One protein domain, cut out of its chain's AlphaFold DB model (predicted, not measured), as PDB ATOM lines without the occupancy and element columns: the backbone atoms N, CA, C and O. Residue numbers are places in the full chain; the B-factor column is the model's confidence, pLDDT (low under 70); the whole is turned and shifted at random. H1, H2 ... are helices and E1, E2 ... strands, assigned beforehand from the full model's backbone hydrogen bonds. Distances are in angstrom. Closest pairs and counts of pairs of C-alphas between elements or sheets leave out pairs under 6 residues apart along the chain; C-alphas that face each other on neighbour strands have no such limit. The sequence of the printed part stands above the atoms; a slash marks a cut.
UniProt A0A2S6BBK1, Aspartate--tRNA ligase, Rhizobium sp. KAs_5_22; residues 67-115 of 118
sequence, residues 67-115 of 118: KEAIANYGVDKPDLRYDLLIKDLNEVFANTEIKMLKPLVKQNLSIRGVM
ATOM      1  N   LYS A  67     213.137 232.173 197.035       97.00
ATOM      2  CA  LYS A  67     212.889 233.495 196.442       97.00
ATOM      3  C   LYS A  67     211.466 233.991 196.713       97.00
ATOM      4  O   LYS A  67     211.286 235.181 196.946       97.00
ATOM      5  N   GLU A  68     210.483 233.096 196.696       96.00
ATOM      6  CA  GLU A  68     209.089 233.424 196.998       96.00
ATOM      7  C   GLU A  68     208.887 233.648 198.495       96.00
ATOM      8  O   GLU A  68     208.246 234.625 198.865       96.00
ATOM      9  N   ALA A  69     209.501 232.828 199.356       96.50
ATOM     10  CA  ALA A  69     209.472 233.020 200.807       96.50
ATOM     11  C   ALA A  69     209.997 234.410 201.205       96.50
ATOM     12  O   ALA A  69     209.312 235.179 201.879       96.50
ATOM     13  N   ILE A  70     211.167 234.790 200.690       96.00
ATOM     14  CA  ILE A  70     211.752 236.109 200.944       96.00
ATOM     15  C   ILE A  70     210.924 237.229 200.308       96.00
ATOM     16  O   ILE A  70     210.723 238.265 200.938       96.00
ATOM     17  N   ALA A  71     210.433 237.053 199.078       94.50
ATOM     18  CA  ALA A  71     209.664 238.096 198.405       94.50
ATOM     19  C   ALA A  71     208.320 238.375 199.091       94.50
ATOM     20  O   ALA A  71     207.969 239.544 199.242       94.50
ATOM     21  N   ASN A  72     207.623 237.317 199.512       95.06
ATOM     22  CA  ASN A  72     206.263 237.377 200.033       95.06
ATOM     23  C   ASN A  72     206.201 237.503 201.559       95.06
ATOM     24  O   ASN A  72     205.202 237.995 202.064       95.06
ATOM     25  N   TYR A  73     207.227 237.079 202.300       95.31
ATOM     26  CA  TYR A  73     207.196 237.059 203.770       95.31
ATOM     27  C   TYR A  73     208.441 237.668 204.428       95.31
ATOM     28  O   TYR A  73     208.453 237.879 205.637       95.31
ATOM     29  N   GLY A  74     209.503 237.951 203.667       94.81
ATOM     30  CA  GLY A  74     210.738 238.544 204.195       94.81
ATOM     31  C   GLY A  74     211.582 237.598 205.056       94.81
ATOM     32  O   GLY A  74     212.593 238.023 205.612       94.81
ATOM     33  N   VAL A  75     211.190 236.325 205.163       95.81
ATOM     34  CA  VAL A  75     211.861 235.296 205.962       95.81
ATOM     35  C   VAL A  75     211.757 233.939 205.263       95.81
ATOM     36  O   VAL A  75     210.790 233.662 204.557       95.81
ATOM     37  N   ASP A  76     212.762 233.091 205.448       96.31
ATOM     38  CA  ASP A  76     212.867 231.745 204.866       96.31
ATOM     39  C   ASP A  76     212.110 230.659 205.656       96.31
ATOM     40  O   ASP A  76     211.967 229.531 205.193       96.31
ATOM     41  N   LYS A  77     211.574 231.023 206.824       95.31
ATOM     42  CA  LYS A  77     210.708 230.209 207.689       95.31
ATOM     43  C   LYS A  77     209.379 230.926 207.986       95.31
ATOM     44  O   LYS A  77     209.117 231.269 209.141       95.31
ATOM     45  N   PRO A  78     208.574 231.239 206.956       95.75
ATOM     46  CA  PRO A  78     207.362 232.025 207.133       95.75
ATOM     47  C   PRO A  78     206.293 231.262 207.912       95.75
ATOM     48  O   PRO A  78     206.162 230.043 207.806       95.75
ATOM     49  N   ASP A  79     205.494 232.006 208.669       95.25
ATOM     50  CA  ASP A  79     204.279 231.482 209.276       95.25
ATOM     51  C   ASP A  79     203.134 231.531 208.257       95.25
ATOM     52  O   ASP A  79     202.542 232.580 208.021       95.25
ATOM     53  N   LEU A  80     202.833 230.383 207.648       93.44
ATOM     54  CA  LEU A  80     201.818 230.263 206.595       93.44
ATOM     55  C   LEU A  80     200.375 230.241 207.123       93.44
ATOM     56  O   LEU A  80     199.441 230.064 206.346       93.44
ATOM     57  N   ARG A  81     200.166 230.387 208.437       92.75
ATOM     58  CA  ARG A  81     198.817 230.406 209.030       92.75
ATOM     59  C   ARG A  81     198.072 231.716 208.770       92.75
ATOM     60  O   ARG A  81     196.859 231.753 208.951       92.75
ATOM     61  N   TYR A  82     198.784 232.770 208.371       88.69
ATOM     62  CA  TYR A  82     198.230 234.094 208.101       88.69
ATOM     63  C   TYR A  82     198.508 234.498 206.653       88.69
ATOM     64  O   TYR A  82     199.634 234.359 206.178       88.69
ATOM     65  N   ASP A  83     197.513 235.066 205.973       87.38
ATOM     66  CA  ASP A  83     197.641 235.536 204.584       87.38
ATOM     67  C   ASP A  83     198.162 236.986 204.512       87.38
ATOM     68  O   ASP A  83     197.592 237.871 203.880       87.38
ATOM     69  N   LEU A  84     199.255 237.253 205.232       91.88
ATOM     70  CA  LEU A  84     199.865 238.581 205.361       91.88
ATOM     71  C   LEU A  84     201.050 238.741 204.405       91.88
ATOM     72  O   LEU A  84     202.196 238.935 204.815       91.88
ATOM     73  N   LEU A  85     200.765 238.635 203.108       95.00
ATOM     74  CA  LEU A  85     201.782 238.723 202.063       95.00
ATOM     75  C   LEU A  85     202.327 240.151 201.919       95.00
ATOM     76  O   LEU A  85     201.576 241.122 201.807       95.00
ATOM     77  N   ILE A  86     203.646 240.261 201.800       96.00
ATOM     78  CA  ILE A  86     204.342 241.467 201.361       96.00
ATOM     79  C   ILE A  86     204.009 241.703 199.884       96.00
ATOM     80  O   ILE A  86     204.280 240.865 199.022       96.00
ATOM     81  N   LYS A  87     203.441 242.868 199.581       94.50
ATOM     82  CA  LYS A  87     203.108 243.308 198.223       94.50
ATOM     83  C   LYS A  87     204.064 244.395 197.756       94.50
ATOM     84  O   LYS A  87     204.518 245.220 198.550       94.50
ATOM     85  N   ASP A  88     204.357 244.395 196.460       93.06
ATOM     86  CA  ASP A  88     205.068 245.485 195.794       93.06
ATOM     87  C   ASP A  88     204.091 246.633 195.499       93.06
ATOM     88  O   ASP A  88     203.000 246.413 194.976       93.06
ATOM     89  N   LEU A  89     204.470 247.848 195.888       94.44
ATOM     90  CA  LEU A  89     203.669 249.068 195.777       94.44
ATOM     91  C   LEU A  89     204.325 250.095 194.839       94.44
ATOM     92  O   LEU A  89     203.902 251.253 194.802       94.44
ATOM     93  N   ASN A  90     205.354 249.705 194.082       92.44
ATOM     94  CA  ASN A  90     206.085 250.600 193.183       92.44
ATOM     95  C   ASN A  90     205.166 251.277 192.163       92.44
ATOM     96  O   ASN A  90     205.309 252.474 191.926       92.44
ATOM     97  N   GLU A  91     204.201 250.546 191.598       91.31
ATOM     98  CA  GLU A  91     203.247 251.103 190.630       91.31
ATOM     99  C   GLU A  91     202.356 252.183 191.260       91.31
ATOM    100  O   GLU A  91     202.162 253.249 190.678       91.31
ATOM    101  N   VAL A  92     201.886 251.951 192.490       93.12
ATOM    102  CA  VAL A  92     201.051 252.903 193.240       93.12
ATOM    103  C   VAL A  92     201.817 254.197 193.525       93.12
ATOM    104  O   VAL A  92     201.259 255.292 193.449       93.12
ATOM    105  N   PHE A  93     203.112 254.088 193.823       93.69
ATOM    106  CA  PHE A  93     203.963 255.223 194.177       93.69
ATOM    107  C   PHE A  93     204.830 255.749 193.026       93.69
ATOM    108  O   PHE A  93     205.668 256.620 193.266       93.69
ATOM    109  N   ALA A  94     204.612 255.306 191.785       91.69
ATOM    110  CA  ALA A  94     205.459 255.655 190.640       91.69
ATOM    111  C   ALA A  94     205.611 257.176 190.439       91.69
ATOM    112  O   ALA A  94     206.696 257.661 190.127       91.69
ATOM    113  N   ASN A  95     204.540 257.937 190.693       92.88
ATOM    114  CA  ASN A  95     204.502 259.400 190.573       92.88
ATOM    115  C   ASN A  95     204.370 260.107 191.934       92.88
ATOM    116  O   ASN A  95     203.765 261.173 192.036       92.88
ATOM    117  N   THR A  96     204.881 259.500 193.006       93.38
ATOM    118  CA  THR A  96     204.727 260.051 194.356       93.38
ATOM    119  C   THR A  96     205.484 261.372 194.547       93.38
ATOM    120  O   THR A  96     206.667 261.504 194.220       93.38
ATOM    121  N   GLU A  97     204.815 262.346 195.163       93.88
ATOM    122  CA  GLU A  97     205.424 263.602 195.626       93.88
ATOM    123  C   GLU A  97     205.877 263.531 197.096       93.88
ATOM    124  O   GLU A  97     206.424 264.492 197.648       93.88
ATOM    125  N   ILE A  98     205.709 262.372 197.743       94.62
ATOM    126  CA  ILE A  98     206.173 262.139 199.111       94.62
ATOM    127  C   ILE A  98     207.704 262.162 199.117       94.62
ATOM    128  O   ILE A  98     208.362 261.268 198.580       94.62
ATOM    129  N   LYS A  99     208.285 263.174 199.777       93.88
ATOM    130  CA  LYS A  99     209.739 263.423 199.814       93.88
ATOM    131  C   LYS A  99     210.568 262.208 200.241       93.88
ATOM    132  O   LYS A  99     211.676 262.045 199.749       93.88
ATOM    133  N   MET A 100     210.035 261.370 201.132       94.12
ATOM    134  CA  MET A 100     210.702 260.153 201.609       94.12
ATOM    135  C   MET A 100     210.765 259.046 200.542       94.12
ATOM    136  O   MET A 100     211.760 258.335 200.466       94.12
ATOM    137  N   LEU A 101     209.727 258.905 199.707       93.19
ATOM    138  CA  LEU A 101     209.605 257.814 198.730       93.19
ATOM    139  C   LEU A 101     210.171 258.185 197.354       93.19
ATOM    140  O   LEU A 101     210.668 257.323 196.633       93.19
ATOM    141  N   LYS A 102     210.161 259.474 196.998       91.81
ATOM    142  CA  LYS A 102     210.639 259.978 195.700       91.81
ATOM    143  C   LYS A 102     212.080 259.550 195.344       91.81
ATOM    144  O   LYS A 102     212.317 259.211 194.184       91.81
ATOM    145  N   PRO A 103     213.058 259.529 196.278       93.12
ATOM    146  CA  PRO A 103     214.400 259.021 195.994       93.12
ATOM    147  C   PRO A 103     214.430 257.514 195.712       93.12
ATOM    148  O   PRO A 103     215.221 257.088 194.876       93.12
ATOM    149  N   LEU A 104     213.564 256.730 196.366       93.25
ATOM    150  CA  LEU A 104     213.504 255.272 196.210       93.25
ATOM    151  C   LEU A 104     213.074 254.897 194.791       93.25
ATOM    152  O   LEU A 104     213.736 254.088 194.144       93.25
ATOM    153  N   VAL A 105     212.048 255.577 194.268       90.19
ATOM    154  CA  VAL A 105     211.578 255.394 192.886       90.19
ATOM    155  C   VAL A 105     212.679 255.748 191.879       90.19
ATOM    156  O   VAL A 105     212.954 254.980 190.963       90.19
ATOM    157  N   LYS A 106     213.382 256.877 192.073       88.75
ATOM    158  CA  LYS A 106     214.493 257.294 191.190       88.75
ATOM    159  C   LYS A 106     215.664 256.311 191.172       88.75
ATOM    160  O   LYS A 106     216.363 256.230 190.167       88.75
ATOM    161  N   GLN A 107     215.902 255.615 192.280       92.69
ATOM    162  CA  GLN A 107     216.969 254.620 192.417       92.69
ATOM    163  C   GLN A 107     216.511 253.204 192.037       92.69
ATOM    164  O   GLN A 107     217.293 252.265 192.171       92.69
ATOM    165  N   ASN A 108     215.271 253.045 191.559       88.06
ATOM    166  CA  ASN A 108     214.671 251.753 191.232       88.06
ATOM    167  C   ASN A 108     214.685 250.767 192.421       88.06
ATOM    168  O   ASN A 108     214.901 249.566 192.254       88.06
ATOM    169  N   LEU A 109     214.499 251.289 193.639       92.25
ATOM    170  CA  LEU A 109     214.362 250.501 194.863       92.25
ATOM    171  C   LEU A 109     212.897 250.114 195.081       92.25
ATOM    172  O   LEU A 109     211.996 250.881 194.749       92.25
ATOM    173  N   SER A 110     212.653 248.945 195.678       90.31
ATOM    174  CA  SER A 110     211.288 248.461 195.894       90.31
ATOM    175  C   SER A 110     210.619 249.094 197.110       90.31
ATOM    176  O   SER A 110     211.129 248.985 198.227       90.31
ATOM    177  N   ILE A 111     209.430 249.649 196.908       94.44
ATOM    178  CA  ILE A 111     208.494 250.052 197.952       94.44
ATOM    179  C   ILE A 111     207.537 248.884 198.174       94.44
ATOM    180  O   ILE A 111     206.873 248.438 197.242       94.44
ATOM    181  N   ARG A 112     207.483 248.361 199.400       94.75
ATOM    182  CA  ARG A 112     206.668 247.192 199.743       94.75
ATOM    183  C   ARG A 112     205.897 247.409 201.036       94.75
ATOM    184  O   ARG A 112     206.319 248.205 201.873       94.75
ATOM    185  N   GLY A 113     204.797 246.686 201.206       94.12
ATOM    186  CA  GLY A 113     203.974 246.751 202.411       94.12
ATOM    187  C   GLY A 113     203.134 245.496 202.612       94.12
ATOM    188  O   GLY A 113     203.006 244.678 201.704       94.12
ATOM    189  N   VAL A 114     202.575 245.358 203.809       94.62
ATOM    190  CA  VAL A 114     201.602 244.318 204.167       94.62
ATOM    191  C   VAL A 114     200.266 245.010 204.406       94.62
ATOM    192  O   VAL A 114     200.229 246.088 205.000       94.62
ATOM    193  N   MET A 115     199.187 244.408 203.919       91.69
ATOM    194  CA  MET A 115     197.826 244.875 204.158       91.69
ATOM    195  C   MET A 115     197.253 244.107 205.352       91.69
ATOM    196  O   MET A 115     197.414 242.891 205.429       91.69
TER     197      MET A 115
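What this domain is: This is residues 67 to 115 of the 118 residues of the protein "Aspartate--tRNA ligase" of Rhizobium sp. KAs_5_22 (UniProt A0A2S6BBK1). With little regular structure, the model is a long, loose shape: the short strand pair E1 and E2 sits in its middle, H1 and the loop 74 to 85 lie toward one end, and H2 and the loop 89 to 101 toward the other. The printed part has 49 residues, 18 of them in named elements, in the order H1, E1, H2, E2; the sheet is antiparallel and the class mixed. The radius of gyration of the C-alphas is 12.8 A and the spans are 36 by 19 by 15 A.

Where its parts are: E1 is residues 86 to 88, 6.9 A, and E2 residues 112 to 114, 7.3 A, ending at C-alpha 114 (201.602, 244.318, 204.167). H1 is residues 67 to 73, 9.9 A, from C-alpha 67 (212.889, 233.495, 196.442). H2 is residues 102 to 106, 6.5 A.

How they stand to each other: E1 and E2 are antiparallel at 142 degrees, with N 87 and O 113 2.8 A apart, within hydrogen-bond range. H1 and E1 have 4 pairs of C-alphas within 8 A, the closest being those of Asn 72 and Ile 86, 4.7 A apart. H1 and E2 are near each other, with 5 pairs of C-alphas within 10 A. H1 and H2 are apart. In H1 and H2 every O i to N i+4 pair is within hydrogen-bond range.

The domain as a whole: The C-alphas farthest apart, of Arg 81 and Glu 97, are 36.4 A apart. The links H1 to E1 and E1 to H2 are long; H2 to E2 is tight. The printed part has no cut, and no printed residue is under 70 in pLDDT.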